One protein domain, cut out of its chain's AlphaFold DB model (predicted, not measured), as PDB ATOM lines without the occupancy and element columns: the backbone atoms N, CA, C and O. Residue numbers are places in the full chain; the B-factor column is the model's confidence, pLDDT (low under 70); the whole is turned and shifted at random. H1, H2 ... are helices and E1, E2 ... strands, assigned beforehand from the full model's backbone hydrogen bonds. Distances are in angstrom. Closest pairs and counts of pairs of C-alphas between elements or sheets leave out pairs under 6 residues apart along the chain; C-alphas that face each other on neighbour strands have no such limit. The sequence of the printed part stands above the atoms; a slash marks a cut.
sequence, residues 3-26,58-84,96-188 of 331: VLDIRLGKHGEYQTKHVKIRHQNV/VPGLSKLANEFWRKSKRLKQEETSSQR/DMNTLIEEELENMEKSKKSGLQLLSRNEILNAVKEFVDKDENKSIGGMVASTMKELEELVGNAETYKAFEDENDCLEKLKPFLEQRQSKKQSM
ATOM      1  N   VAL A   3       1.717   4.543 -21.951       44.44
ATOM      2  CA  VAL A   3       2.960   4.724 -21.191       44.44
ATOM      3  C   VAL A   3       2.905   3.788 -19.988       44.44
ATOM      4  O   VAL A   3       1.880   3.717 -19.304       44.44
ATOM      5  N   LEU A   4       3.980   3.030 -19.775       41.50
ATOM      6  CA  LEU A   4       4.121   2.133 -18.632       41.50
ATOM      7  C   LEU A   4       4.621   2.958 -17.436       41.50
ATOM      8  O   LEU A   4       5.759   3.418 -17.451       41.50
ATOM      9  N   ASP A   5       3.776   3.170 -16.425       46.31
ATOM     10  CA  ASP A   5       4.197   3.767 -15.149       46.31
ATOM     11  C   ASP A   5       4.538   2.624 -14.181       46.31
ATOM     12  O   ASP A   5       3.679   1.795 -13.852       46.31
ATOM     13  N   ILE A   6       5.811   2.542 -13.784       55.84
ATOM     14  CA  ILE A   6       6.335   1.523 -12.870       55.84
ATOM     15  C   ILE A   6       6.652   2.205 -11.541       55.84
ATOM     16  O   ILE A   6       7.521   3.075 -11.479       55.84
ATOM     17  N   ARG A   7       5.987   1.787 -10.459       61.97
ATOM     18  CA  ARG A   7       6.250   2.306  -9.109       61.97
ATOM     19  C   ARG A   7       6.675   1.189  -8.165       61.97
ATOM     20  O   ARG A   7       6.111   0.097  -8.196       61.97
ATOM     21  N   LEU A   8       7.644   1.493  -7.303       47.72
ATOM     22  CA  LEU A   8       8.082   0.603  -6.230       47.72
ATOM     23  C   LEU A   8       7.103   0.710  -5.052       47.72
ATOM     24  O   LEU A   8       6.915   1.792  -4.490       47.72
ATOM     25  N   GLY A   9       6.453  -0.394  -4.690       65.38
ATOM     26  CA  GLY A   9       5.589  -0.465  -3.515       65.38
ATOM     27  C   GLY A   9       6.384  -0.438  -2.205       65.38
ATOM     28  O   GLY A   9       7.579  -0.722  -2.173       65.38
ATOM     29  N   LYS A  10       5.701  -0.155  -1.087       67.12
ATOM     30  CA  LYS A  10       6.307  -0.085   0.263       67.12
ATOM     31  C   LYS A  10       6.931  -1.406   0.755       67.12
ATOM     32  O   LYS A  10       7.639  -1.389   1.753       67.12
ATOM     33  N   HIS A  11       6.703  -2.516   0.050       63.31
ATOM     34  CA  HIS A  11       7.271  -3.838   0.339       63.31
ATOM     35  C   HIS A  11       8.266  -4.330  -0.732       63.31
ATOM     36  O   HIS A  11       8.595  -5.508  -0.759       63.31
ATOM     37  N   GLY A  12       8.749  -3.451  -1.620       60.69
ATOM     38  CA  GLY A  12       9.738  -3.810  -2.648       60.69
ATOM     39  C   GLY A  12       9.165  -4.473  -3.905       60.69
ATOM     40  O   GLY A  12       9.914  -4.773  -4.828       60.69
ATOM     41  N   GLU A  13       7.847  -4.658  -3.989       52.44
ATOM     42  CA  GLU A  13       7.186  -5.185  -5.186       52.44
ATOM     43  C   GLU A  13       6.891  -4.073  -6.203       52.44
ATOM     44  O   GLU A  13       6.368  -3.006  -5.858       52.44
ATOM     45  N   TYR A  14       7.213  -4.325  -7.473       55.03
ATOM     46  CA  TYR A  14       6.920  -3.415  -8.577       55.03
ATOM     47  C   TYR A  14       5.447  -3.529  -8.969       55.03
ATOM     48  O   TYR A  14       4.995  -4.580  -9.419       55.03
ATOM     49  N   GLN A  15       4.700  -2.433  -8.846       55.59
ATOM     50  CA  GLN A  15       3.355  -2.341  -9.407       55.59
ATOM     51  C   GLN A  15       3.419  -1.597 -10.736       55.59
ATOM     52  O   GLN A  15       3.797  -0.424 -10.789       55.59
ATOM     53  N   THR A  16       3.028  -2.277 -11.811       52.44
ATOM     54  CA  THR A  16       2.864  -1.674 -13.133       52.44
ATOM     55  C   THR A  16       1.392  -1.333 -13.341       52.44
ATOM     56  O   THR A  16       0.509  -2.188 -13.255       52.44
ATOM     57  N   LYS A  17       1.092  -0.054 -13.587       60.50
ATOM     58  CA  LYS A  17      -0.256   0.378 -13.979       60.50
ATOM     59  C   LYS A  17      -0.210   0.944 -15.387       60.50
ATOM     60  O   LYS A  17       0.479   1.920 -15.662       60.50
ATOM     61  N   HIS A  18      -0.998   0.346 -16.275       49.28
ATOM     62  CA  HIS A  18      -1.236   0.901 -17.600       49.28
ATOM     63  C   HIS A  18      -2.179   2.096 -17.478       49.28
ATOM     64  O   HIS A  18      -3.383   1.938 -17.262       49.28
ATOM     65  N   VAL A  19      -1.640   3.304 -17.626       51.91
ATOM     66  CA  VAL A  19      -2.454   4.522 -17.658       51.91
ATOM     67  C   VAL A  19      -2.826   4.815 -19.107       51.91
ATOM     68  O   VAL A  19      -1.979   5.102 -19.953       51.91
ATOM     69  N   LYS A  20      -4.124   4.727 -19.415       49.88
ATOM     70  CA  LYS A  20      -4.657   5.059 -20.740       49.88
ATOM     71  C   LYS A  20      -4.756   6.581 -20.859       49.88
ATOM     72  O   LYS A  20      -5.678   7.184 -20.315       49.88
ATOM     73  N   ILE A  21      -3.806   7.199 -21.557       50.41
ATOM     74  CA  ILE A  21      -3.816   8.644 -21.813       50.41
ATOM     75  C   ILE A  21      -5.000   8.957 -22.737       50.41
ATOM     76  O   ILE A  21      -5.037   8.531 -23.892       50.41
ATOM     77  N   ARG A  22      -6.004   9.669 -22.215       43.19
ATOM     78  CA  ARG A  22      -7.113  10.206 -23.011       43.19
ATOM     79  C   ARG A  22      -6.709  11.586 -23.526       43.19
ATOM     80  O   ARG A  22      -6.797  12.563 -22.790       43.19
ATOM     81  N   HIS A  23      -6.280  11.679 -24.782       48.75
ATOM     82  CA  HIS A  23      -6.118  12.970 -25.456       48.75
ATOM     83  C   HIS A  23      -7.509  13.534 -25.765       48.75
ATOM     84  O   HIS A  23      -8.057  13.265 -26.826       48.75
ATOM     85  N   GLN A  24      -8.125  14.249 -24.820       48.00
ATOM     86  CA  GLN A  24      -9.477  14.769 -25.039       48.00
ATOM     87  C   GLN A  24      -9.536  16.083 -25.824       48.00
ATOM     88  O   GLN A  24     -10.622  16.408 -26.267       48.00
ATOM     89  N   ASN A  25      -8.433  16.805 -26.070       45.59
ATOM     90  CA  ASN A  25      -8.507  18.135 -26.706       45.59
ATOM     91  C   ASN A  25      -7.321  18.505 -27.621       45.59
ATOM     92  O   ASN A  25      -7.035  19.685 -27.803       45.59
ATOM     93  N   VAL A  26      -6.621  17.536 -28.217       42.31
ATOM     94  CA  VAL A  26      -5.588  17.845 -29.226       42.31
ATOM     95  C   VAL A  26      -6.169  17.571 -30.609       42.31
ATOM     96  O   VAL A  26      -6.429  16.423 -30.954       42.31
ATOM     97  N   VAL A  58       9.540   2.677 -57.257       72.25
ATOM     98  CA  VAL A  58      10.538   2.932 -58.306       72.25
ATOM     99  C   VAL A  58       9.875   2.986 -59.688       72.25
ATOM    100  O   VAL A  58       9.825   1.979 -60.407       72.25
ATOM    101  N   PRO A  59       9.364   4.163 -60.097       48.97
ATOM    102  CA  PRO A  59       8.774   4.347 -61.417       48.97
ATOM    103  C   PRO A  59       9.807   4.008 -62.505       48.97
ATOM    104  O   PRO A  59      10.793   4.714 -62.678       48.97
ATOM    105  N   GLY A  60       9.604   2.897 -63.220       56.31
ATOM    106  CA  GLY A  60      10.518   2.405 -64.264       56.31
ATOM    107  C   GLY A  60      10.924   0.942 -64.089       56.31
ATOM    108  O   GLY A  60      10.849   0.176 -65.052       56.31
ATOM    109  N   LEU A  61      11.220   0.508 -62.857       60.03
ATOM    110  CA  LEU A  61      11.590  -0.887 -62.569       60.03
ATOM    111  C   LEU A  61      10.414  -1.856 -62.704       60.03
ATOM    112  O   LEU A  61      10.613  -3.050 -62.906       60.03
ATOM    113  N   SER A  62       9.176  -1.363 -62.659       56.09
ATOM    114  CA  SER A  62       7.984  -2.187 -62.869       56.09
ATOM    115  C   SER A  62       7.927  -2.841 -64.247       56.09
ATOM    116  O   SER A  62       7.434  -3.963 -64.371       56.09
ATOM    117  N   LYS A  63       8.431  -2.174 -65.292       68.50
ATOM    118  CA  LYS A  63       8.498  -2.759 -66.639       68.50
ATOM    119  C   LYS A  63       9.524  -3.887 -66.676       68.50
ATOM    120  O   LYS A  63       9.182  -4.977 -67.126       68.50
ATOM    121  N   LEU A  64      10.704  -3.652 -66.103       64.75
ATOM    122  CA  LEU A  64      11.791  -4.627 -66.033       64.75
ATOM    123  C   LEU A  64      11.411  -5.850 -65.185       64.75
ATOM    124  O   LEU A  64      11.562  -6.986 -65.621       64.75
ATOM    125  N   ALA A  65      10.818  -5.626 -64.009       64.19
ATOM    126  CA  ALA A  65      10.345  -6.689 -63.127       64.19
ATOM    127  C   ALA A  65       9.263  -7.547 -63.801       64.19
ATOM    128  O   ALA A  65       9.266  -8.771 -63.665       64.19
ATOM    129  N   ASN A  66       8.358  -6.928 -64.567       67.69
ATOM    130  CA  ASN A  66       7.346  -7.650 -65.340       67.69
ATOM    131  C   ASN A  66       7.945  -8.425 -66.520       67.69
ATOM    132  O   ASN A  66       7.469  -9.518 -66.835       67.69
ATOM    133  N   GLU A  67       8.970  -7.887 -67.177       75.38
ATOM    134  CA  GLU A  67       9.643  -8.545 -68.295       75.38
ATOM    135  C   GLU A  67      10.483  -9.738 -67.825       75.38
ATOM    136  O   GLU A  67      10.345 -10.837 -68.368       75.38
ATOM    137  N   PHE A  68      11.233  -9.565 -66.735       74.56
ATOM    138  CA  PHE A  68      11.946 -10.634 -66.041       74.56
ATOM    139  C   PHE A  68      10.991 -11.761 -65.633       74.56
ATOM    140  O   PHE A  68      11.239 -12.929 -65.933       74.56
ATOM    141  N   TRP A  69       9.840 -11.423 -65.038       73.31
ATOM    142  CA  TRP A  69       8.839 -12.421 -64.661       73.31
ATOM    143  C   TRP A  69       8.234 -13.143 -65.862       73.31
ATOM    144  O   TRP A  69       8.060 -14.362 -65.820       73.31
ATOM    145  N   ARG A  70       7.932 -12.430 -66.954       75.44
ATOM    146  CA  ARG A  70       7.464 -13.062 -68.199       75.44
ATOM    147  C   ARG A  70       8.504 -14.033 -68.752       75.44
ATOM    148  O   ARG A  70       8.130 -15.128 -69.163       75.44
ATOM    149  N   LYS A  71       9.784 -13.656 -68.734       76.81
ATOM    150  CA  LYS A  71      10.892 -14.481 -69.232       76.81
ATOM    151  C   LYS A  71      11.110 -15.712 -68.349       76.81
ATOM    152  O   LYS A  71      11.144 -16.824 -68.859       76.81
ATOM    153  N   SER A  72      11.107 -15.537 -67.028       69.44
ATOM    154  CA  SER A  72      11.214 -16.631 -66.055       69.44
ATOM    155  C   SER A  72      10.033 -17.613 -66.144       69.44
ATOM    156  O   SER A  72      10.219 -18.829 -66.094       69.44
ATOM    157  N   LYS A  73       8.806 -17.114 -66.358       76.25
ATOM    158  CA  LYS A  73       7.611 -17.959 -66.524       76.25
ATOM    159  C   LYS A  73       7.632 -18.746 -67.839       76.25
ATOM    160  O   LYS A  73       7.225 -19.903 -67.837       76.25
ATOM    161  N   ARG A  74       8.137 -18.147 -68.928       78.31
ATOM    162  CA  ARG A  74       8.372 -18.844 -70.208       78.31
ATOM    163  C   ARG A  74       9.414 -19.947 -70.062       78.31
ATOM    164  O   ARG A  74       9.125 -21.064 -70.458       78.31
ATOM    165  N   LEU A  75      10.539 -19.669 -69.402       74.75
ATOM    166  CA  LEU A  75      11.589 -20.665 -69.156       74.75
ATOM    167  C   LEU A  75      11.067 -21.866 -68.350       74.75
ATOM    168  O   LEU A  75      11.256 -23.004 -68.761       74.75
ATOM    169  N   LYS A  76      10.293 -21.632 -67.280       75.00
ATOM    170  CA  LYS A  76       9.645 -22.722 -66.519       75.00
ATOM    171  C   LYS A  76       8.629 -23.512 -67.355       75.00
ATOM    172  O   LYS A  76       8.472 -24.724 -67.196       75.00
ATOM    173  N   GLN A  77       7.897 -22.837 -68.241       76.75
ATOM    174  CA  GLN A  77       6.940 -23.489 -69.134       76.75
ATOM    175  C   GLN A  77       7.648 -24.313 -70.226       76.75
ATOM    176  O   GLN A  77       7.179 -25.394 -70.578       76.75
ATOM    177  N   GLU A  78       8.792 -23.847 -70.722       76.25
ATOM    178  CA  GLU A  78       9.636 -24.563 -71.681       76.25
ATOM    179  C   GLU A  78      10.354 -25.759 -71.042       76.25
ATOM    180  O   GLU A  78      10.381 -26.824 -71.655       76.25
ATOM    181  N   GLU A  79      10.827 -25.656 -69.795       70.25
ATOM    182  CA  GLU A  79      11.375 -26.797 -69.038       70.25
ATOM    183  C   GLU A  79      10.336 -27.914 -68.871       70.25
ATOM    184  O   GLU A  79      10.604 -29.078 -69.173       70.25
ATOM    185  N   THR A  80       9.114 -27.561 -68.459       70.94
ATOM    186  CA  THR A  80       8.030 -28.544 -68.268       70.94
ATOM    187  C   THR A  80       7.505 -29.132 -69.582       70.94
ATOM    188  O   THR A  80       6.991 -30.253 -69.592       70.94
ATOM    189  N   SER A  81       7.658 -28.415 -70.700       67.38
ATOM    190  CA  SER A  81       7.262 -28.887 -72.035       67.38
ATOM    191  C   SER A  81       8.343 -29.756 -72.686       67.38
ATOM    192  O   SER A  81       8.023 -30.768 -73.314       67.38
ATOM    193  N   SER A  82       9.619 -29.420 -72.481       55.09
ATOM    194  CA  SER A  82      10.770 -30.180 -72.986       55.09
ATOM    195  C   SER A  82      10.978 -31.499 -72.244       55.09
ATOM    196  O   SER A  82      11.469 -32.454 -72.835       55.09
ATOM    197  N   GLN A  83      10.487 -31.634 -71.006       51.69
ATOM    198  CA  GLN A  83      10.532 -32.894 -70.249       51.69
ATOM    199  C   GLN A  83       9.704 -34.041 -70.881       51.69
ATOM    200  O   GLN A  83       9.793 -35.184 -70.436       51.69
ATOM    201  N   ARG A  84       8.905 -33.771 -71.930       55.88
ATOM    202  CA  ARG A  84       8.163 -34.790 -72.702       55.88
ATOM    203  C   ARG A  84       8.881 -35.303 -73.949       55.88
ATOM    204  O   ARG A  84       8.406 -36.264 -74.552       55.88
ATOM    205  N   ASP A  96      23.963 -15.199 -64.549       87.06
ATOM    206  CA  ASP A  96      24.129 -14.826 -63.148       87.06
ATOM    207  C   ASP A  96      23.370 -13.524 -62.859       87.06
ATOM    208  O   ASP A  96      23.394 -12.560 -63.632       87.06
ATOM    209  N   MET A  97      22.676 -13.493 -61.723       82.94
ATOM    210  CA  MET A  97      21.868 -12.346 -61.324       82.94
ATOM    211  C   MET A  97      22.739 -11.099 -61.130       82.94
ATOM    212  O   MET A  97      22.291  -9.999 -61.450       82.94
ATOM    213  N   ASN A  98      23.995 -11.259 -60.697       85.94
ATOM    214  CA  ASN A  98      24.930 -10.139 -60.580       85.94
ATOM    215  C   ASN A  98      25.223  -9.507 -61.943       85.94
ATOM    216  O   ASN A  98      25.201  -8.285 -62.054       85.94
ATOM    217  N   THR A  99      25.408 -10.320 -62.988       90.19
ATOM    218  CA  THR A  99      25.644  -9.831 -64.355       90.19
ATOM    219  C   THR A  99      24.460  -9.012 -64.867       90.19
ATOM    220  O   THR A  99      24.659  -7.943 -65.436       90.19
ATOM    221  N   LEU A 100      23.227  -9.457 -64.601       89.25
ATOM    222  CA  LEU A 100      22.020  -8.713 -64.988       89.25
ATOM    223  C   LEU A 100      21.904  -7.368 -64.258       89.25
ATOM    224  O   LEU A 100      21.529  -6.365 -64.861       89.25
ATOM    225  N   ILE A 101      22.223  -7.333 -62.961       87.56
ATOM    226  CA  ILE A 101      22.184  -6.091 -62.174       87.56
ATOM    227  C   ILE A 101      23.274  -5.127 -62.647       87.56
ATOM    228  O   ILE A 101      23.037  -3.926 -62.759       87.56
ATOM    229  N   GLU A 102      24.464  -5.645 -62.937       88.75
ATOM    230  CA  GLU A 102      25.584  -4.867 -63.454       88.75
ATOM    231  C   GLU A 102      25.293  -4.244 -64.818       88.75
ATOM    232  O   GLU A 102      25.565  -3.056 -65.003       88.75
ATOM    233  N   GLU A 103      24.709  -5.012 -65.738       90.62
ATOM    234  CA  GLU A 103      24.297  -4.530 -67.057       90.62
ATOM    235  C   GLU A 103      23.237  -3.425 -66.937       90.62
ATOM    236  O   GLU A 103      23.342  -2.379 -67.580       90.62
ATOM    237  N   GLU A 104      22.247  -3.606 -66.060       87.50
ATOM    238  CA  GLU A 104      21.197  -2.610 -65.846       87.50
ATOM    239  C   GLU A 104      21.742  -1.330 -65.188       87.50
ATOM    240  O   GLU A 104      21.376  -0.222 -65.586       87.50
ATOM    241  N   LEU A 105      22.661  -1.453 -64.221       85.81
ATOM    242  CA  LEU A 105      23.340  -0.302 -63.613       85.81
ATOM    243  C   LEU A 105      24.173   0.466 -64.645       85.81
ATOM    244  O   LEU A 105      24.123   1.697 -64.674       85.81
ATOM    245  N   GLU A 106      24.873  -0.237 -65.534       88.50
ATOM    246  CA  GLU A 106      25.636   0.384 -66.616       88.50
ATOM    247  C   GLU A 106      24.721   1.068 -67.648       88.50
ATOM    248  O   GLU A 106      25.007   2.177 -68.105       88.50
ATOM    249  N   ASN A 107      23.581   0.462 -67.983       87.25
ATOM    250  CA  ASN A 107      22.576   1.068 -68.862       87.25
ATOM    251  C   ASN A 107      21.972   2.337 -68.242       87.25
ATOM    252  O   ASN A 107      21.805   3.357 -68.923       87.25
ATOM    253  N   MET A 108      21.691   2.308 -66.938       80.38
ATOM    254  CA  MET A 108      21.212   3.471 -66.193       80.38
ATOM    255  C   MET A 108      22.253   4.594 -66.135       80.38
ATOM    256  O   MET A 108      21.875   5.764 -66.245       80.38
ATOM    257  N   GLU A 109      23.540   4.268 -66.022       82.00
ATOM    258  CA  GLU A 109      24.643   5.236 -66.057       82.00
ATOM    259  C   GLU A 109      24.792   5.863 -67.452       82.00
ATOM    260  O   GLU A 109      24.774   7.090 -67.598       82.00
ATOM    261  N   LYS A 110      24.806   5.033 -68.505       85.06
ATOM    262  CA  LYS A 110      24.863   5.478 -69.912       85.06
ATOM    263  C   LYS A 110      23.702   6.393 -70.281       85.06
ATOM    264  O   LYS A 110      23.878   7.347 -71.038       85.06
ATOM    265  N   SER A 111      22.515   6.121 -69.745       80.75
ATOM    266  CA  SER A 111      21.322   6.906 -70.054       80.75
ATOM    267  C   SER A 111      21.357   8.333 -69.493       80.75
ATOM    268  O   SER A 111      20.516   9.135 -69.895       80.75
ATOM    269  N   LYS A 112      22.277   8.656 -68.563       72.56
ATOM    270  CA  LYS A 112      22.313   9.912 -67.780       72.56
ATOM    271  C   LYS A 112      20.986  10.276 -67.094       72.56
ATOM    272  O   LYS A 112      20.826  11.391 -66.612       72.56
ATOM    273  N   LYS A 113      20.021   9.353 -67.050       63.09
ATOM    274  CA  LYS A 113      18.680   9.567 -66.486       63.09
ATOM    275  C   LYS A 113      18.579   9.153 -65.024       63.09
ATOM    276  O   LYS A 113      17.518   9.307 -64.428       63.09
ATOM    277  N   SER A 114      19.632   8.584 -64.447       56.97
ATOM    278  CA  SER A 114      19.543   7.971 -63.131       56.97
ATOM    279  C   SER A 114      19.995   8.925 -62.024       56.97
ATOM    280  O   SER A 114      21.159   9.301 -61.920       56.97
ATOM    281  N   GLY A 115      19.067   9.236 -61.115       61.69
ATOM    282  CA  GLY A 115      19.347   9.835 -59.803       61.69
ATOM    283  C   GLY A 115      20.079   8.888 -58.837       61.69
ATOM    284  O   GLY A 115      20.062   9.101 -57.631       61.69
ATOM    285  N   LEU A 116      20.712   7.826 -59.349       65.25
ATOM    286  CA  LEU A 116      21.462   6.840 -58.567       65.25
ATOM    287  C   LEU A 116      22.892   7.292 -58.248       65.25
ATOM    288  O   LEU A 116      23.622   6.544 -57.613       65.25
ATOM    289  N   GLN A 117      23.287   8.516 -58.616       74.25
ATOM    290  CA  GLN A 117      24.629   9.057 -58.348       74.25
ATOM    291  C   GLN A 117      25.018   9.027 -56.858       74.25
ATOM    292  O   GLN A 117      26.198   9.001 -56.519       74.25
ATOM    293  N   LEU A 118      24.026   9.007 -55.967       79.50
ATOM    294  CA  LEU A 118      24.201   8.947 -54.517       79.50
ATOM    295  C   LEU A 118      24.579   7.557 -53.985       79.50
ATOM    296  O   LEU A 118      25.232   7.457 -52.942       79.50
ATOM    297  N   LEU A 119      24.158   6.492 -54.668       84.62
ATOM    298  CA  LEU A 119      24.354   5.112 -54.232       84.62
ATOM    299  C   LEU A 119      25.504   4.490 -55.015       84.62
ATOM    300  O   LEU A 119      25.513   4.496 -56.243       84.62
ATOM    301  N   SER A 120      26.480   3.916 -54.314       85.75
ATOM    302  CA  SER A 120      27.567   3.236 -55.016       85.75
ATOM    303  C   SER A 120      27.099   1.903 -55.597       85.75
ATOM    304  O   SER A 120      26.319   1.179 -54.978       85.75
ATOM    305  N   ARG A 121      27.648   1.537 -56.761       86.19
ATOM    306  CA  ARG A 121      27.386   0.252 -57.437       86.19
ATOM    307  C   ARG A 121      27.523  -0.942 -56.485       86.19
ATOM    308  O   ARG A 121      26.654  -1.805 -56.447       86.19
ATOM    309  N   ASN A 122      28.565  -0.937 -55.652       88.31
ATOM    310  CA  ASN A 122      28.835  -2.009 -54.693       88.31
ATOM    311  C   ASN A 122      27.800  -2.078 -53.561       88.31
ATOM    312  O   ASN A 122      27.472  -3.167 -53.110       88.31
ATOM    313  N   GLU A 123      27.272  -0.941 -53.098       90.06
ATOM    314  CA  GLU A 123      26.207  -0.928 -52.085       90.06
ATOM    315  C   GLU A 123      24.921  -1.525 -52.645       90.06
ATOM    316  O   GLU A 123      24.306  -2.350 -51.977       90.06
ATOM    317  N   ILE A 124      24.563  -1.167 -53.882       90.69
ATOM    318  CA  ILE A 124      23.378  -1.712 -54.552       90.69
ATOM    319  C   ILE A 124      23.533  -3.222 -54.739       90.69
ATOM    320  O   ILE A 124      22.640  -3.973 -54.355       90.69
ATOM    321  N   LEU A 125      24.676  -3.679 -55.261       90.75
ATOM    322  CA  LEU A 125      24.952  -5.106 -55.442       90.75
ATOM    323  C   LEU A 125      24.911  -5.867 -54.115       90.75
ATOM    324  O   LEU A 125      24.248  -6.896 -54.026       90.75
ATOM    325  N   ASN A 126      25.546  -5.343 -53.063       91.31
ATOM    326  CA  ASN A 126      25.527  -5.975 -51.747       91.31
ATOM    327  C   ASN A 126      24.117  -6.010 -51.153       91.31
ATOM    328  O   ASN A 126      23.703  -7.048 -50.650       91.31
ATOM    329  N   ALA A 127      23.356  -4.918 -51.243       92.06
ATOM    330  CA  ALA A 127      21.998  -4.863 -50.711       92.06
ATOM    331  C   ALA A 127      21.055  -5.820 -51.452       92.06
ATOM    332  O   ALA A 127      20.232  -6.482 -50.816       92.06
ATOM    333  N   VAL A 128      21.187  -5.926 -52.780       91.44
ATOM    334  CA  VAL A 128      20.416  -6.884 -53.584       91.44
ATOM    335  C   VAL A 128      20.849  -8.314 -53.281       91.44
ATOM    336  O   VAL A 128      19.994  -9.176 -53.106       91.44
ATOM    337  N   LYS A 129      22.148  -8.570 -53.127       91.62
ATOM    338  CA  LYS A 129      22.651  -9.883 -52.725       91.62
ATOM    339  C   LYS A 129      22.126 -10.290 -51.351       91.62
ATOM    340  O   LYS A 129      21.624 -11.391 -51.197       91.62
ATOM    341  N   GLU A 130      22.161  -9.401 -50.361       93.00
ATOM    342  CA  GLU A 130      21.584  -9.670 -49.038       93.00
ATOM    343  C   GLU A 130      20.068  -9.855 -49.085       93.00
ATOM    344  O   GLU A 130      19.528 -10.696 -48.370       93.00
ATOM    345  N   PHE A 131      19.381  -9.117 -49.957       92.88
ATOM    346  CA  PHE A 131      17.949  -9.290 -50.170       92.88
ATOM    347  C   PHE A 131      17.629 -10.685 -50.722       92.88
ATOM    348  O   PHE A 131      16.726 -11.346 -50.221       92.88
ATOM    349  N   VAL A 132      18.378 -11.140 -51.731       90.25
ATOM    350  CA  VAL A 132      18.147 -12.422 -52.411       90.25
ATOM    351  C   VAL A 132      18.635 -13.604 -51.572       90.25
ATOM    352  O   VAL A 132      17.888 -14.561 -51.383       90.25
ATOM    353  N   ASP A 133      19.857 -13.537 -51.043       92.44
ATOM    354  CA  ASP A 133      20.502 -14.658 -50.351       92.44
ATOM    355  C   ASP A 133      19.970 -14.848 -48.925       92.44
ATOM    356  O   ASP A 133      19.883 -15.977 -48.443       92.44
ATOM    357  N   LYS A 134      19.641 -13.751 -48.225       92.94
ATOM    358  CA  LYS A 134      19.248 -13.784 -46.804       92.94
ATOM    359  C   LYS A 134      17.752 -13.540 -46.570       92.94
ATOM    360  O   LYS A 134      17.320 -13.579 -45.421       92.94
ATOM    361  N   ASP A 135      16.970 -13.274 -47.622       89.12
ATOM    362  CA  ASP A 135      15.551 -12.863 -47.545       89.12
ATOM    363  C   ASP A 135      15.335 -11.650 -46.606       89.12
ATOM    364  O   ASP A 135      14.298 -11.449 -45.955       89.12
ATOM    365  N   GLU A 136      16.363 -10.803 -46.504       91.94
ATOM    366  CA  GLU A 136      16.347  -9.619 -45.660       91.94
ATOM    367  C   GLU A 136      15.655  -8.473 -46.399       91.94
ATOM    368  O   GLU A 136      16.283  -7.594 -46.981       91.94
ATOM    369  N   ASN A 137      14.325  -8.422 -46.302       83.12
ATOM    370  CA  ASN A 137      13.480  -7.374 -46.904       83.12
ATOM    371  C   ASN A 137      13.865  -5.926 -46.530       83.12
ATOM    372  O   ASN A 137      13.374  -4.966 -47.121       83.12
ATOM    373  N   LYS A 138      14.721  -5.756 -45.519       92.06
ATOM    374  CA  LYS A 138      15.206  -4.461 -45.046       92.06
ATOM    375  C   LYS A 138      16.594  -4.100 -45.571       92.06
ATOM    376  O   LYS A 138      17.006  -2.982 -45.295       92.06
ATOM    377  N   SER A 139      17.301  -4.963 -46.303       91.62
ATOM    378  CA  SER A 139      18.670  -4.675 -46.766       91.62
ATOM    379  C   SER A 139      18.703  -3.452 -47.693       91.62
ATOM    380  O   SER A 139      19.422  -2.490 -47.434       91.62
ATOM    381  N   ILE A 140      17.828  -3.419 -48.704       90.12
ATOM    382  CA  ILE A 140      17.710  -2.296 -49.647       90.12
ATOM    383  C   ILE A 140      17.232  -1.036 -48.920       90.12
ATOM    384  O   ILE A 140      17.830   0.030 -49.058       90.12
ATOM    385  N   GLY A 141      16.186  -1.151 -48.095       91.12
ATOM    386  CA  GLY A 141      15.672  -0.021 -47.315       91.12
ATOM    387  C   GLY A 141      16.700   0.535 -46.324       91.12
ATOM    388  O   GLY A 141      16.804   1.746 -46.158       91.12
ATOM    389  N   GLY A 142      17.495  -0.339 -45.706       92.81
ATOM    390  CA  GLY A 142      18.570   0.003 -44.783       92.81
ATOM    391  C   GLY A 142      19.735   0.693 -45.484       92.81
ATOM    392  O   GLY A 142      20.212   1.712 -44.992       92.81
ATOM    393  N   MET A 143      20.132   0.210 -46.664       94.19
ATOM    394  CA  MET A 143      21.135   0.864 -47.511       94.19
ATOM    395  C   MET A 143      20.702   2.286 -47.897       94.19
ATOM    396  O   MET A 143      21.487   3.231 -47.761       94.19
ATOM    397  N   VAL A 144      19.454   2.455 -48.350       88.69
ATOM    398  CA  VAL A 144      18.912   3.774 -48.716       88.69
ATOM    399  C   VAL A 144      18.855   4.685 -47.490       88.69
ATOM    400  O   VAL A 144      19.358   5.802 -47.546       88.69
ATOM    401  N   ALA A 145      18.322   4.207 -46.363       88.12
ATOM    402  CA  ALA A 145      18.233   4.990 -45.132       88.12
ATOM    403  C   ALA A 145      19.613   5.401 -44.595       88.12
ATOM    404  O   ALA A 145      19.788   6.546 -44.187       88.12
ATOM    405  N   SER A 146      20.605   4.504 -44.633       90.56
ATOM    406  CA  SER A 146      21.983   4.815 -44.230       90.56
ATOM    407  C   SER A 146      22.591   5.890 -45.125       90.56
ATOM    408  O   SER A 146      23.207   6.827 -44.628       90.56
ATOM    409  N   THR A 147      22.377   5.792 -46.437       86.62
ATOM    410  CA  THR A 147      22.889   6.784 -47.391       86.62
ATOM    411  C   THR A 147      22.219   8.143 -47.214       86.62
ATOM    412  O   THR A 147      22.906   9.160 -47.213       86.62
ATOM    413  N   MET A 148      20.900   8.172 -47.007       84.56
ATOM    414  CA  MET A 148      20.174   9.415 -46.730       84.56
ATOM    415  C   MET A 148      20.623  10.042 -45.412       84.56
ATOM    416  O   MET A 148      20.827  11.247 -45.354       84.56
ATOM    417  N   LYS A 149      20.863   9.232 -44.377       88.25
ATOM    418  CA  LYS A 149      21.368   9.718 -43.092       88.25
ATOM    419  C   LYS A 149      22.775  10.313 -43.206       88.25
ATOM    420  O   LYS A 149      23.030  11.372 -42.649       88.25
ATOM    421  N   GLU A 150      23.681   9.661 -43.936       86.69
ATOM    422  CA  GLU A 150      25.016  10.215 -44.213       86.69
ATOM    423  C   GLU A 150      24.933  11.540 -44.979       86.69
ATOM    424  O   GLU A 150      25.714  12.456 -44.719       86.69
ATOM    425  N   LEU A 151      23.979  11.650 -45.907       82.75
ATOM    426  CA  LEU A 151      23.736  12.878 -46.651       82.75
ATOM    427  C   LEU A 151      23.204  13.994 -45.736       82.75
ATOM    428  O   LEU A 151      23.710  15.111 -45.789       82.75
ATOM    429  N   GLU A 152      22.244  13.685 -44.860       84.62
ATOM    430  CA  GLU A 152      21.701  14.618 -43.862       84.62
ATOM    431  C   GLU A 152      22.772  15.101 -42.872       84.62
ATOM    432  O   GLU A 152      22.837  16.289 -42.557       84.62
ATOM    433  N   GLU A 153      23.635  14.200 -42.394       85.62
ATOM    434  CA  GLU A 153      24.735  14.550 -41.485       85.62
ATOM    435  C   GLU A 153      25.724  15.527 -42.136       85.62
ATOM    436  O   GLU A 153      26.288  16.382 -41.452       85.62
ATOM    437  N   LEU A 154      25.917  15.426 -43.452       77.25
ATOM    438  CA  LEU A 154      26.910  16.214 -44.174       77.25
ATOM    439  C   LEU A 154      26.371  17.548 -44.698       77.25
ATOM    440  O   LEU A 154      27.077  18.554 -44.652       77.25
ATOM    441  N   VAL A 155      25.119  17.579 -45.155       77.94
ATOM    442  CA  VAL A 155      24.440  18.818 -45.581       77.94
ATOM    443  C   VAL A 155      23.998  19.662 -44.370       77.94
ATOM    444  O   VAL A 155      23.655  20.840 -44.507       77.94
ATOM    445  N   GLY A 156      24.075  19.095 -43.162       73.62
ATOM    446  CA  GLY A 156      23.552  19.701 -41.946       73.62
ATOM    447  C   GLY A 156      22.025  19.610 -41.904       73.62
ATOM    448  O   GLY A 156      21.390  19.274 -42.899       73.62
ATOM    449  N   ASN A 157      21.440  19.878 -40.728       64.81
ATOM    450  CA  ASN A 157      19.997  19.779 -40.467       64.81
ATOM    451  C   ASN A 157      19.145  20.181 -41.676       64.81
ATOM    452  O   ASN A 157      19.357  21.251 -42.237       64.81
ATOM    453  N   ALA A 158      18.131  19.365 -41.987       56.25
ATOM    454  CA  ALA A 158      17.322  19.382 -43.210       56.25
ATOM    455  C   ALA A 158      16.747  20.747 -43.671       56.25
ATOM    456  O   ALA A 158      16.243  20.872 -44.788       56.25
ATOM    457  N   GLU A 159      16.818  21.783 -42.837       60.12
ATOM    458  CA  GLU A 159      16.508  23.169 -43.186       60.12
ATOM    459  C   GLU A 159      17.440  23.748 -44.263       60.12
ATOM    460  O   GLU A 159      17.004  24.608 -45.027       60.12
ATOM    461  N   THR A 160      18.668  23.235 -44.413       58.81
ATOM    462  CA  THR A 160      19.584  23.629 -45.500       58.81
ATOM    463  C   THR A 160      19.098  23.196 -46.884       58.81
ATOM    464  O   THR A 160      19.402  23.882 -47.858       58.81
ATOM    465  N   TYR A 161      18.264  22.153 -47.002       59.81
ATOM    466  CA  TYR A 161      17.724  21.735 -48.305       59.81
ATOM    467  C   TYR A 161      16.707  22.713 -48.894       59.81
ATOM    468  O   TYR A 161      16.541  22.776 -50.109       59.81
ATOM    469  N   LYS A 162      16.038  23.513 -48.054       64.06
ATOM    470  CA  LYS A 162      15.107  24.549 -48.532       64.06
ATOM    471  C   LYS A 162      15.817  25.777 -49.100       64.06
ATOM    472  O   LYS A 162      15.150  26.632 -49.669       64.06
ATOM    473  N   ALA A 163      17.135  25.874 -48.921       60.53
ATOM    474  CA  ALA A 163      17.937  27.005 -49.372       60.53
ATOM    475  C   ALA A 163      18.578  26.790 -50.755       60.53
ATOM    476  O   ALA A 163      19.294  27.671 -51.220       60.53
ATOM    477  N   PHE A 164      18.360  25.643 -51.406       69.69
ATOM    478  CA  PHE A 164      18.825  25.429 -52.776       69.69
ATOM    479  C   PHE A 164      17.806  26.002 -53.756       69.69
ATOM    480  O   PHE A 164      16.721  25.450 -53.926       69.69
ATOM    481  N   GLU A 165      18.153  27.125 -54.382       75.31
ATOM    482  CA  GLU A 165      17.331  27.750 -55.424       75.31
ATOM    483  C   GLU A 165      17.555  27.108 -56.809       75.31
ATOM    484  O   GLU A 165      16.689  27.223 -57.673       75.31
ATOM    485  N   ASP A 166      18.674  26.393 -57.008       84.06
ATOM    486  CA  ASP A 166      19.058  25.748 -58.273       84.06
ATOM    487  C   ASP A 166      19.557  24.301 -58.052       84.06
ATOM    488  O   ASP A 166      20.257  23.997 -57.079       84.06
ATOM    489  N   GLU A 167      19.227  23.401 -58.984       72.62
ATOM    490  CA  GLU A 167      19.730  22.023 -59.049       72.62
ATOM    491  C   GLU A 167      21.263  21.983 -59.160       72.62
ATOM    492  O   GLU A 167      21.903  21.105 -58.574       72.62
ATOM    493  N   ASN A 168      21.870  22.958 -59.848       77.94
ATOM    494  CA  ASN A 168      23.329  23.041 -59.960       77.94
ATOM    495  C   ASN A 168      23.998  23.370 -58.618       77.94
ATOM    496  O   ASN A 168      25.024  22.776 -58.290       77.94
ATOM    497  N   ASP A 169      23.400  24.254 -57.814       79.75
ATOM    498  CA  ASP A 169      23.895  24.589 -56.469       79.75
ATOM    499  C   ASP A 169      23.789  23.377 -55.527       79.75
ATOM    500  O   ASP A 169      24.678  23.114 -54.714       79.75
ATOM    501  N   CYS A 170      22.737  22.569 -55.687       76.12
ATOM    502  CA  CYS A 170      22.605  21.294 -54.981       76.12
ATOM    503  C   CYS A 170      23.733  20.321 -55.355       76.12
ATOM    504  O   CYS A 170      24.384  19.761 -54.469       76.12
ATOM    505  N   LEU A 171      24.019  20.160 -56.652       75.88
ATOM    506  CA  LEU A 171      25.095  19.290 -57.135       75.88
ATOM    507  C   LEU A 171      26.486  19.774 -56.708       75.88
ATOM    508  O   LEU A 171      27.307  18.948 -56.307       75.88
ATOM    509  N   GLU A 172      26.759  21.081 -56.736       82.00
ATOM    510  CA  GLU A 172      28.038  21.628 -56.267       82.00
ATOM    511  C   GLU A 172      28.252  21.380 -54.771       82.00
ATOM    512  O   GLU A 172      29.346  20.967 -54.375       82.00
ATOM    513  N   LYS A 173      27.213  21.533 -53.936       79.81
ATOM    514  CA  LYS A 173      27.314  21.216 -52.498       79.81
ATOM    515  C   LYS A 173      27.358  19.712 -52.223       79.81
ATOM    516  O   LYS A 173      27.971  19.302 -51.238       79.81
ATOM    517  N   LEU A 174      26.781  18.878 -53.093       78.69
ATOM    518  CA  LEU A 174      26.916  17.418 -53.024       78.69
ATOM    519  C   LEU A 174      28.272  16.906 -53.523       78.69
ATOM    520  O   LEU A 174      28.702  15.825 -53.128       78.69
ATOM    521  N   LYS A 175      28.969  17.642 -54.389       82.12
ATOM    522  CA  LYS A 175      30.255  17.222 -54.958       82.12
ATOM    523  C   LYS A 175      31.299  16.810 -53.905       82.12
ATOM    524  O   LYS A 175      31.829  15.704 -54.033       82.12
ATOM    525  N   PRO A 176      31.556  17.582 -52.826       79.88
ATOM    526  CA  PRO A 176      32.482  17.156 -51.778       79.88
ATOM    527  C   PRO A 176      32.017  15.893 -51.036       79.88
ATOM    528  O   PRO A 176      32.861  15.110 -50.611       79.88
ATOM    529  N   PHE A 177      30.706  15.635 -50.923       78.00
ATOM    530  CA  PHE A 177      30.183  14.374 -50.369       78.00
ATOM    531  C   PHE A 177      30.570  13.181 -51.241       78.00
ATOM    532  O   PHE A 177      31.065  12.166 -50.745       78.00
ATOM    533  N   LEU A 178      30.357  13.315 -52.551       77.88
ATOM    534  CA  LEU A 178      30.684  12.278 -53.522       77.88
ATOM    535  C   LEU A 178      32.197  12.021 -53.545       77.88
ATOM    536  O   LEU A 178      32.616  10.865 -53.485       77.88
ATOM    537  N   GLU A 179      33.021  13.072 -53.522       80.50
ATOM    538  CA  GLU A 179      34.486  12.969 -53.445       80.50
ATOM    539  C   GLU A 179      34.965  12.373 -52.104       80.50
ATOM    540  O   GLU A 179      35.876  11.537 -52.071       80.50
ATOM    541  N   GLN A 180      34.327  12.716 -50.979       80.06
ATOM    542  CA  GLN A 180      34.639  12.130 -49.671       80.06
ATOM    543  C   GLN A 180      34.271  10.641 -49.613       80.06
ATOM    544  O   GLN A 180      35.054   9.825 -49.123       80.06
ATOM    545  N   ARG A 181      33.109  10.247 -50.147       72.06
ATOM    546  CA  ARG A 181      32.723   8.831 -50.254       72.06
ATOM    547  C   ARG A 181      33.659   8.055 -51.177       72.06
ATOM    548  O   ARG A 181      33.990   6.910 -50.870       72.06
ATOM    549  N   GLN A 182      34.111   8.667 -52.268       68.25
ATOM    550  CA  GLN A 182      35.090   8.064 -53.175       68.25
ATOM    551  C   GLN A 182      36.448   7.867 -52.490       68.25
ATOM    552  O   GLN A 182      36.987   6.759 -52.508       68.25
ATOM    553  N   SER A 183      36.980   8.893 -51.822       75.12
ATOM    554  CA  SER A 183      38.277   8.814 -51.131       75.12
ATOM    555  C   SER A 183      38.266   7.829 -49.958       75.12
ATOM    556  O   SER A 183      39.209   7.055 -49.797       75.12
ATOM    557  N   LYS A 184      37.165   7.754 -49.196       69.62
ATOM    558  CA  LYS A 184      36.992   6.766 -48.117       69.62
ATOM    559  C   LYS A 184      36.940   5.320 -48.635       69.62
ATOM    560  O   LYS A 184      37.237   4.398 -47.883       69.62
ATOM    561  N   LYS A 185      36.583   5.111 -49.909       62.12
ATOM    562  CA  LYS A 185      36.516   3.786 -50.556       62.12
ATOM    563  C   LYS A 185      37.776   3.425 -51.351       62.12
ATOM    564  O   LYS A 185      38.029   2.239 -51.548       62.12
ATOM    565  N   GLN A 186      38.629   4.389 -51.720       51.78
ATOM    566  CA  GLN A 186      39.947   4.106 -52.314       51.78
ATOM    567  C   GLN A 186      40.884   3.337 -51.368       51.78
ATOM    568  O   GLN A 186      41.781   2.644 -51.843       51.78
ATOM    569  N   SER A 187      40.633   3.345 -50.054       48.31
ATOM    570  CA  SER A 187      41.336   2.460 -49.117       48.31
ATOM    571  C   SER A 187      40.860   0.996 -49.153       48.31
ATOM    572  O   SER A 187      41.417   0.181 -48.423       48.31
ATOM    573  N   MET A 188      39.847   0.641 -49.962       39.16
ATOM    574  CA  MET A 188      39.307  -0.730 -50.079       39.16
ATOM    575  C   MET A 188      39.143  -1.272 -51.515       39.16
ATOM    576  O   MET A 188      38.633  -2.375 -51.686       39.16
TER     577      MET A 188
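Overview. This is residues 3 to 26, 58 to 84 and 96 to 188 of the 331 residues of the protein "Mre11_DNA_bind domain-containing protein" of Guillardia theta (strain CCMP2712) (UniProt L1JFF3). A helical hairpin, H4 and H5, makes the middle of a loose group of helices, with H7 crossing H5 near its last residues; a small strand hairpin, E1 and E2, lies far off, and H1 sticks out with residues 65 to 82. The printed part has 144 residues, with two named strands, E1 and E2, antiparallel, then seven named helices, H1 to H7. It is mostly helix and extended, with a radius of gyration of the C-alphas of 24.8 A and spans of 78 by 57 by 41 A.

Arrangement. E1, residues 3 to 8, and E2, residues 14 to 19, form an antiparallel hairpin at 152 degrees, with N 15 and O 7 within hydrogen-bond range at 3.0 A. H1, residues 61 to 82, touches no helix. H2, residues 97 to 110, and H4, residues 121 to 134, only just touch, with 3 pairs of C-alphas within 8 A, the closest Asn 98 and Leu 125 at 7.2 A. H4 and H5, residues 139 to 155, form a helical hairpin; their closest C-alphas are Ala 127 and Ile 140, 5.1 A. H7, residues 167 to 186, touches H5 at a steep tilt of 67 degrees, the closest C-alphas being Leu 154 and Phe 177, 7.2 A. H3, residues 115 to 118, and H5 are close but not clearly touching, with C-alphas 118 and 147 closest at 7.6 A; so are H6, residues 158 to 163, and H5, with C-alphas 158 and 152 closest at 6.5 A. Every O i to N i+4 pair is within hydrogen-bond range in H1, H2, H4 and H5; H7 has 14 of 16, H6 has 0 of 2 but 3 of 3 O i to N i+3 pairs, and H3 is too short.

Along the chain. E1 begins at C-alpha 3 (2.960, 4.724, -21.191). H1 is 31.1 A long, H5 24.2 A and H7 27.8 A, with a kink of 33 degrees near residue 174. H7 ends at C-alpha 186 (39.947, 4.106, -52.314).

Size, cuts and confidence. The C-alphas of Lys 10 and Arg 84 are farthest apart, 80.8 A. Residues 27 to 57 and 85 to 95 are not printed, leaving gaps of 36.4 A and 27.3 A between C-alphas. The links printed whole are tight. Mean pLDDT of the printed part is 73.2, with residues 3 to 26 among those under 70.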